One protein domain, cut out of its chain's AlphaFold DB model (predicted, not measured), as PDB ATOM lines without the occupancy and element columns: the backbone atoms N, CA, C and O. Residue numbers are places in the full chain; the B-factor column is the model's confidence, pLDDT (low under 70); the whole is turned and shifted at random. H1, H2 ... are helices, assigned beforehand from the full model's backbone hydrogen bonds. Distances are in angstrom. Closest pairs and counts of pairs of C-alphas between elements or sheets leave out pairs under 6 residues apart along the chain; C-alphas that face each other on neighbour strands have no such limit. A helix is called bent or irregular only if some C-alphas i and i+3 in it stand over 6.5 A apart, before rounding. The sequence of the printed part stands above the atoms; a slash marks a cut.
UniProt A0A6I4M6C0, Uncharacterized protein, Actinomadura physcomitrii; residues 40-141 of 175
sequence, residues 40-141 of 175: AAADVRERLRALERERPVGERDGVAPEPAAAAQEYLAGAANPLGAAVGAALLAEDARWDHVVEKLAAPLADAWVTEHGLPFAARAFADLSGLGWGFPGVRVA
ATOM      1  N   ALA A  40     374.913 287.087 391.506       91.25
ATOM      2  CA  ALA A  40     374.291 287.299 390.202       91.25
ATOM      3  C   ALA A  40     372.757 287.246 390.242       91.25
ATOM      4  O   ALA A  40     372.091 288.049 389.592       91.25
ATOM      5  N   ALA A  41     372.184 286.350 391.052       92.12
ATOM      6  CA  ALA A  41     370.736 286.246 391.218       92.12
ATOM      7  C   ALA A  41     370.114 287.536 391.780       92.12
ATOM      8  O   ALA A  41     369.075 287.993 391.308       92.12
ATOM      9  N   ALA A  42     370.752 288.159 392.776       92.56
ATOM     10  CA  ALA A  42     370.258 289.412 393.342       92.56
ATOM     11  C   ALA A  42     370.348 290.558 392.328       92.56
ATOM     12  O   ALA A  42     369.369 291.284 392.144       92.56
ATOM     13  N   ASP A  43     371.478 290.656 391.628       91.50
ATOM     14  CA  ASP A  43     371.719 291.695 390.630       91.50
ATOM     15  C   ASP A  43     370.751 291.596 389.445       91.50
ATOM     16  O   ASP A  43     370.165 292.599 389.032       91.50
ATOM     17  N   VAL A  44     370.541 290.390 388.907       92.50
ATOM     18  CA  VAL A  44     369.603 290.154 387.798       92.50
ATOM     19  C   VAL A  44     368.175 290.499 388.215       92.50
ATOM     20  O   VAL A  44     367.481 291.193 387.468       92.50
ATOM     21  N   ARG A  45     367.737 290.089 389.412       92.62
ATOM     22  CA  ARG A  45     366.400 290.437 389.920       92.62
ATOM     23  C   ARG A  45     366.210 291.942 390.056       92.62
ATOM     24  O   ARG A  45     365.144 292.435 389.699       92.62
ATOM     25  N   GLU A  46     367.206 292.674 390.555       92.94
ATOM     26  CA  GLU A  46     367.082 294.130 390.673       92.94
ATOM     27  C   GLU A  46     367.005 294.805 389.302       92.94
ATOM     28  O   GLU A  46     366.159 295.672 389.101       92.94
ATOM     29  N   ARG A  47     367.804 294.359 388.326       92.00
ATOM     30  CA  ARG A  47     367.721 294.882 386.952       92.00
ATOM     31  C   ARG A  47     366.353 294.624 386.322       92.00
ATOM     32  O   ARG A  47     365.785 295.528 385.721       92.00
ATOM     33  N   LEU A  48     365.799 293.423 386.494       92.38
ATOM     34  CA  LEU A  48     364.456 293.095 386.003       92.38
ATOM     35  C   LEU A  48     363.372 293.934 386.689       92.38
ATOM     36  O   LEU A  48     362.460 294.418 386.027       92.38
ATOM     37  N   ARG A  49     363.488 294.159 388.001       93.12
ATOM     38  CA  ARG A  49     362.576 295.044 388.741       93.12
ATOM     39  C   ARG A  49     362.686 296.492 388.288       93.12
ATOM     40  O   ARG A  49     361.665 297.165 388.204       93.12
ATOM     41  N   ALA A  50     363.894 296.983 388.020       91.56
ATOM     42  CA  ALA A  50     364.098 298.323 387.480       91.56
ATOM     43  C   ALA A  50     363.419 298.472 386.115       91.56
ATOM     44  O   ALA A  50     362.634 299.399 385.930       91.56
ATOM     45  N   LEU A  51     363.622 297.494 385.230       89.81
ATOM     46  CA  LEU A  51     363.005 297.445 383.909       89.81
ATOM     47  C   LEU A  51     361.467 297.434 383.983       89.81
ATOM     48  O   LEU A  51     360.806 298.151 383.229       89.81
ATOM     49  N   GLU A  52     360.899 296.664 384.914       91.25
ATOM     50  CA  GLU A  52     359.449 296.595 385.129       91.25
ATOM     51  C   GLU A  52     358.885 297.889 385.741       91.25
ATOM     52  O   GLU A  52     357.791 298.313 385.378       91.25
ATOM     53  N   ARG A  53     359.637 298.560 386.629       92.88
ATOM     54  CA  ARG A  53     359.262 299.874 387.188       92.88
ATOM     55  C   ARG A  53     359.244 300.976 386.131       92.88
ATOM     56  O   ARG A  53     358.431 301.889 386.234       92.88
ATOM     57  N   GLU A  54     360.161 300.928 385.170       90.88
ATOM     58  CA  GLU A  54     360.248 301.921 384.096       90.88
ATOM     59  C   GLU A  54     359.131 301.757 383.072       90.88
ATOM     60  O   GLU A  54     358.507 302.740 382.670       90.88
ATOM     61  N   ARG A  55     358.882 300.517 382.641       91.19
ATOM     62  CA  ARG A  55     357.783 300.187 381.736       91.19
ATOM     63  C   ARG A  55     357.391 298.718 381.914       91.19
ATOM     64  O   ARG A  55     358.174 297.857 381.485       91.19
ATOM     65  N   PRO A  56     356.202 298.432 382.475       92.94
ATOM     66  CA  PRO A  56     355.727 297.071 382.679       92.94
ATOM     67  C   PRO A  56     355.712 296.258 381.388       92.94
ATOM     68  O   PRO A  56     355.350 296.784 380.331       92.94
ATOM     69  N   VAL A  57     356.057 294.970 381.447       90.94
ATOM     70  CA  VAL A  57     356.140 294.121 380.243       90.94
ATOM     71  C   VAL A  57     354.829 294.070 379.447       90.94
ATOM     72  O   VAL A  57     354.857 294.051 378.219       90.94
ATOM     73  N   GLY A  58     353.681 294.123 380.130       87.94
ATOM     74  CA  GLY A  58     352.358 294.135 379.492       87.94
ATOM     75  C   GLY A  58     352.023 295.438 378.757       87.94
ATOM     76  O   GLY A  58     351.105 295.459 377.943       87.94
ATOM     77  N   GLU A  59     352.767 296.512 379.020       89.75
ATOM     78  CA  GLU A  59     352.596 297.834 378.407       89.75
ATOM     79  C   GLU A  59     353.651 298.110 377.322       89.75
ATOM     80  O   GLU A  59     353.701 299.208 376.756       89.75
ATOM     81  N   ARG A  60     354.544 297.149 377.044       88.88
ATOM     82  CA  ARG A  60     355.601 297.279 376.033       88.88
ATOM     83  C   ARG A  60     355.069 296.970 374.640       88.88
ATOM     84  O   ARG A  60     354.693 295.841 374.338       88.88
ATOM     85  N   ASP A  61     355.112 297.977 373.771       83.88
ATOM     86  CA  ASP A  61     354.806 297.800 372.355       83.88
ATOM     87  C   ASP A  61     355.775 296.787 371.742       83.88
ATOM     88  O   ASP A  61     356.978 296.816 372.005       83.88
ATOM     89  N   GLY A  62     355.245 295.885 370.916       83.06
ATOM     90  CA  GLY A  62     356.057 294.910 370.193       83.06
ATOM     91  C   GLY A  62     356.399 293.634 370.961       83.06
ATOM     92  O   GLY A  62     356.960 292.720 370.355       83.06
ATOM     93  N   VAL A  63     356.031 293.522 372.242       88.56
ATOM     94  CA  VAL A  63     356.066 292.242 372.962       88.56
ATOM     95  C   VAL A  63     354.778 291.477 372.662       88.56
ATOM     96  O   VAL A  63     353.677 291.955 372.932       88.56
ATOM     97  N   ALA A  64     354.895 290.290 372.066       88.62
ATOM     98  CA  ALA A  64     353.717 289.477 371.758       88.62
ATOM     99  C   ALA A  64     352.997 289.005 373.049       88.62
ATOM    100  O   ALA A  64     353.652 288.835 374.080       88.62
ATOM    101  N   PRO A  65     351.673 288.734 373.013       90.00
ATOM    102  CA  PRO A  65     350.899 288.413 374.220       90.00
ATOM    103  C   PRO A  65     351.404 287.192 375.001       90.00
ATOM    104  O   PRO A  65     351.407 287.203 376.226       90.00
ATOM    105  N   GLU A  66     351.840 286.142 374.299       91.75
ATOM    106  CA  GLU A  66     352.332 284.911 374.929       91.75
ATOM    107  C   GLU A  66     353.694 285.116 375.630       91.75
ATOM    108  O   GLU A  66     353.776 284.834 376.829       91.75
ATOM    109  N   PRO A  67     354.711 285.738 374.992       92.88
ATOM    110  CA  PRO A  67     355.930 286.170 375.677       92.88
ATOM    111  C   PRO A  67     355.684 287.115 376.860       92.88
ATOM    112  O   PRO A  67     356.345 286.989 377.891       92.88
ATOM    113  N   ALA A  68     354.734 288.050 376.733       94.44
ATOM    114  CA  ALA A  68     354.389 288.972 377.812       94.44
ATOM    115  C   ALA A  68     353.812 288.230 379.028       94.44
ATOM    116  O   ALA A  68     354.251 288.473 380.151       94.44
ATOM    117  N   ALA A  69     352.890 287.287 378.813       94.88
ATOM    118  CA  ALA A  69     352.318 286.476 379.888       94.88
ATOM    119  C   ALA A  69     353.388 285.620 380.585       94.88
ATOM    120  O   ALA A  69     353.470 285.608 381.814       94.88
ATOM    121  N   ALA A  70     354.267 284.970 379.815       96.12
ATOM    122  CA  ALA A  70     355.364 284.183 380.374       96.12
ATOM    123  C   ALA A  70     356.308 285.048 381.229       96.12
ATOM    124  O   ALA A  70     356.711 284.645 382.322       96.12
ATOM    125  N   ALA A  71     356.642 286.255 380.758       95.62
ATOM    126  CA  ALA A  71     357.454 287.205 381.512       95.62
ATOM    127  C   ALA A  71     356.776 287.626 382.820       95.62
ATOM    128  O   ALA A  71     357.434 287.651 383.858       95.62
ATOM    129  N   GLN A  72     355.468 287.896 382.799       95.69
ATOM    130  CA  GLN A  72     354.703 288.227 384.003       95.69
ATOM    131  C   GLN A  72     354.716 287.086 385.026       95.69
ATOM    132  O   GLN A  72     354.937 287.338 386.209       95.69
ATOM    133  N   GLU A  73     354.546 285.836 384.588       96.56
ATOM    134  CA  GLU A  73     354.649 284.667 385.471       96.56
ATOM    135  C   GLU A  73     356.031 284.576 386.129       96.56
ATOM    136  O   GLU A  73     356.134 284.381 387.343       96.56
ATOM    137  N   TYR A  74     357.098 284.763 385.348       96.19
ATOM    138  CA  TYR A  74     358.463 284.750 385.870       96.19
ATOM    139  C   TYR A  74     358.725 285.900 386.854       96.19
ATOM    140  O   TYR A  74     359.277 285.677 387.932       96.19
ATOM    141  N   LEU A  75     358.268 287.118 386.543       94.31
ATOM    142  CA  LEU A  75     358.378 288.281 387.432       94.31
ATOM    143  C   LEU A  75     357.559 288.115 388.723       94.31
ATOM    144  O   LEU A  75     357.954 288.631 389.770       94.31
ATOM    145  N   ALA A  76     356.464 287.351 388.675       94.19
ATOM    146  CA  ALA A  76     355.690 286.940 389.846       94.19
ATOM    147  C   ALA A  76     356.363 285.813 390.664       94.19
ATOM    148  O   ALA A  76     355.856 285.435 391.721       94.19
ATOM    149  N   GLY A  77     357.508 285.294 390.209       94.00
ATOM    150  CA  GLY A  77     358.311 284.282 390.898       94.00
ATOM    151  C   GLY A  77     358.074 282.844 390.434       94.00
ATOM    152  O   GLY A  77     358.619 281.920 391.039       94.00
ATOM    153  N   ALA A  78     357.282 282.618 389.382       95.69
ATOM    154  CA  ALA A  78     357.130 281.285 388.813       95.69
ATOM    155  C   ALA A  78     358.412 280.852 388.085       95.69
ATOM    156  O   ALA A  78     359.064 281.640 387.401       95.69
ATOM    157  N   ALA A  79     358.748 279.563 388.167       96.50
ATOM    158  CA  ALA A  79     359.839 278.981 387.390       96.50
ATOM    159  C   ALA A  79     359.412 278.794 385.920       96.50
ATOM    160  O   ALA A  79     359.205 277.668 385.465       96.50
ATOM    161  N   ASN A  80     359.290 279.899 385.178       97.38
ATOM    162  CA  ASN A  80     358.972 279.921 383.750       97.38
ATOM    163  C   ASN A  80     360.233 280.271 382.919       97.38
ATOM    164  O   ASN A  80     360.633 281.437 382.881       97.38
ATOM    165  N   PRO A  81     360.870 279.292 382.238       97.12
ATOM    166  CA  PRO A  81     362.078 279.531 381.441       97.12
ATOM    167  C   PRO A  81     361.873 280.494 380.266       97.12
ATOM    168  O   PRO A  81     362.785 281.250 379.933       97.12
ATOM    169  N   LEU A  82     360.686 280.490 379.652       96.31
ATOM    170  CA  LEU A  82     360.356 281.421 378.577       96.31
ATOM    171  C   LEU A  82     360.227 282.844 379.128       96.31
ATOM    172  O   LEU A  82     360.765 283.779 378.542       96.31
ATOM    173  N   GLY A  83     359.591 283.007 380.287       96.44
ATOM    174  CA  GLY A  83     359.512 284.298 380.965       96.44
ATOM    175  C   GLY A  83     360.880 284.865 381.332       96.44
ATOM    176  O   GLY A  83     361.157 286.041 381.087       96.44
ATOM    177  N   ALA A  84     361.770 284.006 381.830       97.12
ATOM    178  CA  ALA A  84     363.162 284.356 382.081       97.12
ATOM    179  C   ALA A  84     363.886 284.800 380.797       97.12
ATOM    180  O   ALA A  84     364.583 285.818 380.798       97.12
ATOM    181  N   ALA A  85     363.681 284.082 379.688       95.88
ATOM    182  CA  ALA A  85     364.239 284.429 378.385       95.88
ATOM    183  C   ALA A  85     363.749 285.792 377.872       95.88
ATOM    184  O   ALA A  85     364.549 286.589 377.384       95.88
ATOM    185  N   VAL A  86     362.458 286.093 378.019       94.75
ATOM    186  CA  VAL A  86     361.891 287.396 377.636       94.75
ATOM    187  C   VAL A  86     362.489 288.515 378.487       94.75
ATOM    188  O   VAL A  86     362.928 289.524 377.938       94.75
ATOM    189  N   GLY A  87     362.608 288.322 379.804       93.38
ATOM    190  CA  GLY A  87     363.281 289.283 380.684       93.38
ATOM    191  C   GLY A  87     364.737 289.540 380.277       93.38
ATOM    192  O   GLY A  87     365.175 290.688 380.224       93.38
ATOM    193  N   ALA A  88     365.474 288.488 379.912       92.88
ATOM    194  CA  ALA A  88     366.833 288.611 379.389       92.88
ATOM    195  C   ALA A  88     366.897 289.391 378.065       92.88
ATOM    196  O   ALA A  88     367.793 290.216 377.894       92.88
ATOM    197  N   ALA A  89     365.952 289.159 377.148       90.62
ATOM    198  CA  ALA A  89     365.862 289.898 375.891       90.62
ATOM    199  C   ALA A  89     365.596 291.394 376.128       90.62
ATOM    200  O   ALA A  89     366.257 292.235 375.525       90.62
ATOM    201  N   LEU A  90     364.701 291.734 377.060       89.25
ATOM    202  CA  LEU A  90     364.406 293.126 377.412       89.25
ATOM    203  C   LEU A  90     365.611 293.830 378.058       89.25
ATOM    204  O   LEU A  90     365.910 294.971 377.717       89.25
ATOM    205  N   LEU A  91     366.346 293.143 378.940       88.75
ATOM    206  CA  LEU A  91     367.609 293.661 379.488       88.75
ATOM    207  C   LEU A  91     368.669 293.875 378.400       88.75
ATOM    208  O   LEU A  91     369.494 294.782 378.504       88.75
ATOM    209  N   ALA A  92     368.669 293.029 377.370       85.12
ATOM    210  CA  ALA A  92     369.587 293.136 376.249       85.12
ATOM    211  C   ALA A  92     369.234 294.284 375.291       85.12
ATOM    212  O   ALA A  92     370.146 294.878 374.724       85.12
ATOM    213  N   GLU A  93     367.950 294.613 375.121       80.00
ATOM    214  CA  GLU A  93     367.504 295.786 374.354       80.00
ATOM    215  C   GLU A  93     367.888 297.108 375.031       80.00
ATOM    216  O   GLU A  93     368.250 298.064 374.345       80.00
ATOM    217  N   ASP A  94     367.834 297.157 376.364       74.06
ATOM    218  CA  ASP A  94     368.200 298.347 377.143       74.06
ATOM    219  C   ASP A  94     369.728 298.554 377.228       74.06
ATOM    220  O   ASP A  94     370.244 299.671 377.327       74.06
ATOM    221  N   ALA A  95     370.499 297.470 377.117       69.06
ATOM    222  CA  ALA A  95     371.951 297.535 377.068       69.06
ATOM    223  C   ALA A  95     372.463 297.950 375.674       69.06
ATOM    224  O   ALA A  95     372.026 297.455 374.638       69.06
ATOM    225  N   ARG A  96     373.501 298.800 375.623       64.81
ATOM    226  CA  ARG A  96     374.270 299.002 374.377       64.81
ATOM    227  C   ARG A  96     374.809 297.645 373.902       64.81
ATOM    228  O   ARG A  96     375.369 296.913 374.713       64.81
ATOM    229  N   TRP A  97     374.672 297.336 372.610       54.94
ATOM    230  CA  TRP A  97     374.977 296.023 372.005       54.94
ATOM    231  C   TRP A  97     376.326 295.420 372.444       54.94
ATOM    232  O   TRP A  97     376.403 294.238 372.780       54.94
ATOM    233  N   ASP A  98     377.364 296.253 372.570       56.22
ATOM    234  CA  ASP A  98     378.720 295.870 373.000       56.22
ATOM    235  C   ASP A  98     378.803 295.375 374.462       56.22
ATOM    236  O   ASP A  98     379.838 294.891 374.917       56.22
ATOM    237  N   HIS A  99     377.727 295.503 375.239       59.72
ATOM    238  CA  HIS A  99     377.642 295.089 376.639       59.72
ATOM    239  C   HIS A  99     376.749 293.866 376.864       59.72
ATOM    240  O   HIS A  99     376.804 293.279 377.943       59.72
ATOM    241  N   VAL A 100     375.971 293.440 375.868       62.06
ATOM    242  CA  VAL A 100     374.978 292.370 376.035       62.06
ATOM    243  C   VAL A 100     375.645 291.016 376.277       62.06
ATOM    244  O   VAL A 100     375.385 290.348 377.276       62.06
ATOM    245  N   VAL A 101     376.547 290.609 375.383       56.16
ATOM    246  CA  VAL A 101     377.128 289.258 375.426       56.16
ATOM    247  C   VAL A 101     378.084 289.099 376.609       56.16
ATOM    248  O   VAL A 101     378.038 288.085 377.299       56.16
ATOM    249  N   GLU A 102     378.916 290.104 376.887       61.09
ATOM    250  CA  GLU A 102     379.907 290.014 377.966       61.09
ATOM    251  C   GLU A 102     379.317 290.286 379.355       61.09
ATOM    252  O   GLU A 102     379.720 289.634 380.317       61.09
ATOM    253  N   LYS A 103     378.366 291.225 379.490       71.06
ATOM    254  CA  LYS A 103     377.902 291.692 380.812       71.06
ATOM    255  C   LYS A 103     376.533 291.170 381.241       71.06
ATOM    256  O   LYS A 103     376.177 291.377 382.402       71.06
ATOM    257  N   LEU A 104     375.762 290.526 380.360       80.88
ATOM    258  CA  LEU A 104     374.469 289.931 380.729       80.88
ATOM    259  C   LEU A 104     374.489 288.405 380.706       80.88
ATOM    260  O   LEU A 104     373.914 287.801 381.605       80.88
ATOM    261  N   ALA A 105     375.176 287.765 379.755       84.62
ATOM    262  CA  ALA A 105     375.091 286.310 379.607       84.62
ATOM    263  C   ALA A 105     375.605 285.539 380.836       84.62
ATOM    264  O   ALA A 105     374.929 284.625 381.301       84.62
ATOM    265  N   ALA A 106     376.769 285.911 381.383       88.62
ATOM    266  CA  ALA A 106     377.316 285.243 382.565       88.62
ATOM    267  C   ALA A 106     376.459 285.487 383.827       88.62
ATOM    268  O   ALA A 106     376.049 284.500 384.434       88.62
ATOM    269  N   PRO A 107     376.068 286.732 384.174       91.81
ATOM    270  CA  PRO A 107     375.166 286.959 385.305       91.81
ATOM    271  C   PRO A 107     373.798 286.280 385.165       91.81
ATOM    272  O   PRO A 107     373.279 285.764 386.147       91.81
ATOM    273  N   LEU A 108     373.213 286.231 383.963       93.62
ATOM    274  CA  LEU A 108     371.952 285.517 383.729       93.62
ATOM    275  C   LEU A 108     372.111 284.008 383.936       93.62
ATOM    276  O   LEU A 108     371.278 283.390 384.596       93.62
ATOM    277  N   ALA A 109     373.190 283.418 383.411       93.44
ATOM    278  CA  ALA A 109     373.484 282.004 383.617       93.44
ATOM    279  C   ALA A 109     373.663 281.685 385.104       93.44
ATOM    280  O   ALA A 109     373.049 280.742 385.605       93.44
ATOM    281  N   ASP A 110     374.454 282.489 385.810       94.19
ATOM    282  CA  ASP A 110     374.726 282.295 387.229       94.19
ATOM    283  C   ASP A 110     373.465 282.482 388.079       94.19
ATOM    284  O   ASP A 110     373.200 281.664 388.963       94.19
ATOM    285  N   ALA A 111     372.639 283.487 387.768       95.19
ATOM    286  CA  ALA A 111     371.346 283.706 388.411       95.19
ATOM    287  C   ALA A 111     370.423 282.492 388.248       95.19
ATOM    288  O   ALA A 111     369.993 281.899 389.237       95.19
ATOM    289  N   TRP A 112     370.187 282.054 387.011       96.44
ATOM    290  CA  TRP A 112     369.275 280.947 386.719       96.44
ATOM    291  C   TRP A 112     369.761 279.606 387.260       96.44
ATOM    292  O   TRP A 112     368.955 278.813 387.749       96.44
ATOM    293  N   VAL A 113     371.069 279.338 387.205       95.50
ATOM    294  CA  VAL A 113     371.648 278.130 387.809       95.50
ATOM    295  C   VAL A 113     371.478 278.160 389.326       95.50
ATOM    296  O   VAL A 113     371.133 277.132 389.906       95.50
ATOM    297  N   THR A 114     371.682 279.318 389.956       94.56
ATOM    298  CA  THR A 114     371.558 279.477 391.411       94.56
ATOM    299  C   THR A 114     370.110 279.345 391.885       94.56
ATOM    300  O   THR A 114     369.857 278.696 392.896       94.56
ATOM    301  N   GLU A 115     369.152 279.935 391.168       94.00
ATOM    302  CA  GLU A 115     367.740 279.979 391.580       94.00
ATOM    303  C   GLU A 115     366.950 278.727 391.182       94.00
ATOM    304  O   GLU A 115     366.070 278.284 391.922       94.00
ATOM    305  N   HIS A 116     367.247 278.159 390.013       95.00
ATOM    306  CA  HIS A 116     366.403 277.140 389.380       95.00
ATOM    307  C   HIS A 116     367.181 275.910 388.881       95.00
ATOM    308  O   HIS A 116     366.577 274.916 388.467       95.00
ATOM    309  N   GLY A 117     368.513 275.945 388.927       94.56
ATOM    310  CA  GLY A 117     369.382 274.855 388.492       94.56
ATOM    311  C   GLY A 117     369.728 274.868 386.998       94.56
ATOM    312  O   GLY A 117     369.141 275.567 386.171       94.56
ATOM    313  N   LEU A 118     370.711 274.039 386.633       94.31
ATOM    314  CA  LEU A 118     371.264 273.975 385.275       94.31
ATOM    315  C   LEU A 118     370.237 273.646 384.169       94.31
ATOM    316  O   LEU A 118     370.318 274.271 383.110       94.31
ATOM    317  N   PRO A 119     369.268 272.721 384.355       96.69
ATOM    318  CA  PRO A 119     368.273 272.438 383.319       96.69
ATOM    319  C   PRO A 119     367.401 273.649 382.975       96.69
ATOM    320  O   PRO A 119     367.110 273.876 381.801       96.69
ATOM    321  N   PHE A 120     367.026 274.446 383.982       96.94
ATOM    322  CA  PHE A 120     366.257 275.672 383.784       96.94
ATOM    323  C   PHE A 120     367.068 276.696 382.995       96.94
ATOM    324  O   PHE A 120     366.597 277.185 381.971       96.94
ATOM    325  N   ALA A 121     368.312 276.951 383.414       96.19
ATOM    326  CA  ALA A 121     369.196 277.887 382.725       96.19
ATOM    327  C   ALA A 121     369.399 277.494 381.252       96.19
ATOM    328  O   ALA A 121     369.259 278.323 380.354       96.19
ATOM    329  N   ALA A 122     369.658 276.210 380.984       95.94
ATOM    330  CA  ALA A 122     369.810 275.703 379.623       95.94
ATOM    331  C   ALA A 122     368.536 275.896 378.783       95.94
ATOM    332  O   ALA A 122     368.623 276.266 377.610       95.94
ATOM    333  N   ARG A 123     367.356 275.668 379.376       97.44
ATOM    334  CA  ARG A 123     366.078 275.880 378.695       97.44
ATOM    335  C   ARG A 123     365.823 277.360 378.410       97.44
ATOM    336  O   ARG A 123     365.498 277.678 377.272       97.44
ATOM    337  N   ALA A 124     366.042 278.243 379.382       96.50
ATOM    338  CA  ALA A 124     365.876 279.684 379.216       96.50
ATOM    339  C   ALA A 124     366.794 280.241 378.111       96.50
ATOM    340  O   ALA A 124     366.347 281.017 377.272       96.50
ATOM    341  N   PHE A 125     368.047 279.780 378.010       94.69
ATOM    342  CA  PHE A 125     368.927 280.159 376.892       94.69
ATOM    343  C   PHE A 125     368.460 279.620 375.535       94.69
ATOM    344  O   PHE A 125     368.613 280.298 374.511       94.69
ATOM    345  N   ALA A 126     367.911 278.404 375.504       93.94
ATOM    346  CA  ALA A 126     367.339 277.842 374.287       93.94
ATOM    347  C   ALA A 126     366.113 278.648 373.828       93.94
ATOM    348  O   ALA A 126     366.007 278.949 372.639       93.94
ATOM    349  N   ASP A 127     365.246 279.037 374.766       94.50
ATOM    350  CA  ASP A 127     364.088 279.893 374.507       94.50
ATOM    351  C   ASP A 127     364.536 281.290 374.051       94.50
ATOM    352  O   ASP A 127     364.078 281.753 373.011       94.50
ATOM    353  N   LEU A 128     365.531 281.902 374.708       91.19
ATOM    354  CA  LEU A 128     366.115 283.194 374.311       91.19
ATOM    355  C   LEU A 128     366.667 283.163 372.880       91.19
ATOM    356  O   LEU A 128     366.448 284.086 372.102       91.19
ATOM    357  N   SER A 129     367.338 282.073 372.499       87.44
ATOM    358  CA  SER A 129     367.844 281.867 371.130       87.44
ATOM    359  C   SER A 129     366.728 281.657 370.097       87.44
ATOM    360  O   SER A 129     366.966 281.733 368.885       87.44
ATOM    361  N   GLY A 130     365.529 281.317 370.572       86.50
ATOM    362  CA  GLY A 130     364.302 281.202 369.797       86.50
ATOM    363  C   GLY A 130     363.479 282.488 369.757       86.50
ATOM    364  O   GLY A 130     362.504 282.522 369.012       86.50
ATOM    365  N   LEU A 131     363.847 283.535 370.499       87.62
ATOM    366  CA  LEU A 131     363.200 284.842 370.425       87.62
ATOM    367  C   LEU A 131     363.836 285.689 369.313       87.62
ATOM    368  O   LEU A 131     365.056 285.748 369.163       87.62
ATOM    369  N   GLY A 132     363.001 286.375 368.541       83.12
ATOM    370  CA  GLY A 132     363.389 287.599 367.852       83.12
ATOM    371  C   GLY A 132     363.202 288.767 368.815       83.12
ATOM    372  O   GLY A 132     362.115 288.929 369.359       83.12
ATOM    373  N   TRP A 133     364.256 289.544 369.036       74.81
ATOM    374  CA  TRP A 133     364.270 290.717 369.914       74.81
ATOM    375  C   TRP A 133     365.047 291.858 369.237       74.81
ATOM    376  O   TRP A 133     365.801 291.616 368.286       74.81
ATOM    377  N   GLY A 134     364.816 293.099 369.667       72.88
ATOM    378  CA  GLY A 134     365.114 294.318 368.907       72.88
ATOM    379  C   GLY A 134     363.925 294.758 368.044       72.88
ATOM    380  O   GLY A 134     362.873 294.135 368.066       72.88
ATOM    381  N   PHE A 135     364.051 295.834 367.259       60.34
ATOM    382  CA  PHE A 135     362.911 296.396 366.513       60.34
ATOM    383  C   PHE A 135     362.238 295.354 365.578       60.34
ATOM    384  O   PHE A 135     362.931 294.772 364.736       60.34
ATOM    385  N   PRO A 136     360.908 295.112 365.663       63.66
ATOM    386  CA  PRO A 136     359.892 295.911 366.361       63.66
ATOM    387  C   PRO A 136     359.508 295.454 367.787       63.66
ATOM    388  O   PRO A 136     358.518 295.957 368.296       63.66
ATOM    389  N   GLY A 137     360.225 294.527 368.425       76.38
ATOM    390  CA  GLY A 137     360.028 294.089 369.817       76.38
ATOM    391  C   GLY A 137     360.332 292.598 370.029       76.38
ATOM    392  O   GLY A 137     360.895 291.935 369.152       76.38
ATOM    393  N   VAL A 138     359.931 292.052 371.185       80.88
ATOM    394  CA  VAL A 138     360.180 290.648 371.563       80.88
ATOM    395  C   VAL A 138     359.054 289.717 371.104       80.88
ATOM    396  O   VAL A 138     357.902 289.812 371.535       80.88
ATOM    397  N   ARG A 139     359.397 288.736 370.271       80.06
ATOM    398  CA  ARG A 139     358.468 287.733 369.733       80.06
ATOM    399  C   ARG A 139     359.147 286.382 369.564       80.06
ATOM    400  O   ARG A 139     360.355 286.316 369.360       80.06
ATOM    401  N   VAL A 140     358.379 285.297 369.578       78.06
ATOM    402  CA  VAL A 140     358.904 283.991 369.156       78.06
ATOM    403  C   VAL A 140     359.338 284.107 367.695       78.06
ATOM    404  O   VAL A 140     358.577 284.592 366.857       78.06
ATOM    405  N   ALA A 141     360.575 283.711 367.391       72.50
ATOM    406  CA  ALA A 141     361.073 283.690 366.027       72.50
ATOM    407  C   ALA A 141     360.234 282.686 365.236       72.50
ATOM    408  O   ALA A 141     360.358 281.470 365.403       72.50
TER     409      ALA A 141
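Overview. This is residues 40 to 141 of the 175 residues of an uncharacterized protein of Actinomadura physcomitrii (UniProt A0A6I4M6C0). A rounded cluster of crossed helices is built round H3, which runs through the middle, with H1, H2 and H6 packed on it. H5 joins the start of H1 to the start of H6, the short H4 sits at the outside, and residues 130 to 141 form a closing loop in which 131 to 132 pair antiparallel with 139 to 140. The printed part has 102 residues with six named helices, H1 to H6 in chain order, and no named strand; the class is all helix. It is compact, with a radius of gyration of the C-alphas of 12.1 A and spans of 31 by 29 by 27 A.

Along the chain. H1, residues 40 to 54, starts at C-alpha 40 (374.291, 287.299, 390.202) and is 21.2 A long. H2 is residues 65 to 75, and H3, residues 81 to 94, is 20.2 A long. H4, residues 97 to 103, is irregular: C-alphas 98 and 101 are 7.2 A apart. H5 is residues 105 to 116; H6, residues 118 to 129, ends at C-alpha 129 (367.844, 281.867, 371.130).

Arrangement. H3 is the hub. H1 touches it, closest C-alphas Leu 48 and Gly 87 at 6.6 A, at a steep tilt of 68 degrees, only just short of about perpendicular. H2 touches H3 about perpendicular at 84 degrees, C-alphas of Ala 71 and Gly 83 being closest at 3.6 A. H6 touches H3 at a steep tilt of 54 degrees, closest C-alphas Pro 81 and Ala 124 at 4.4 A. H5 touches H1, closest C-alphas Ala 41 and Ala 111 at 3.8 A, and forms a helical hairpin with H6. H4 is close to H3 but not clearly touching, and apart from H1. In H1, H2, H3, H5 and H6 every O i to N i+4 pair is within hydrogen-bond range; in H4 1 of 3 is, and 1 of 4 O i to N i+3 pairs.

Size, cuts and confidence. The farthest C-alphas, Thr 114 and Pro 136, are 32.2 A apart. The printed part has no cut, and no link is long. The mean pLDDT of the printed part is 87.8; residues 95 to 102 and 135 to 136 are under 70.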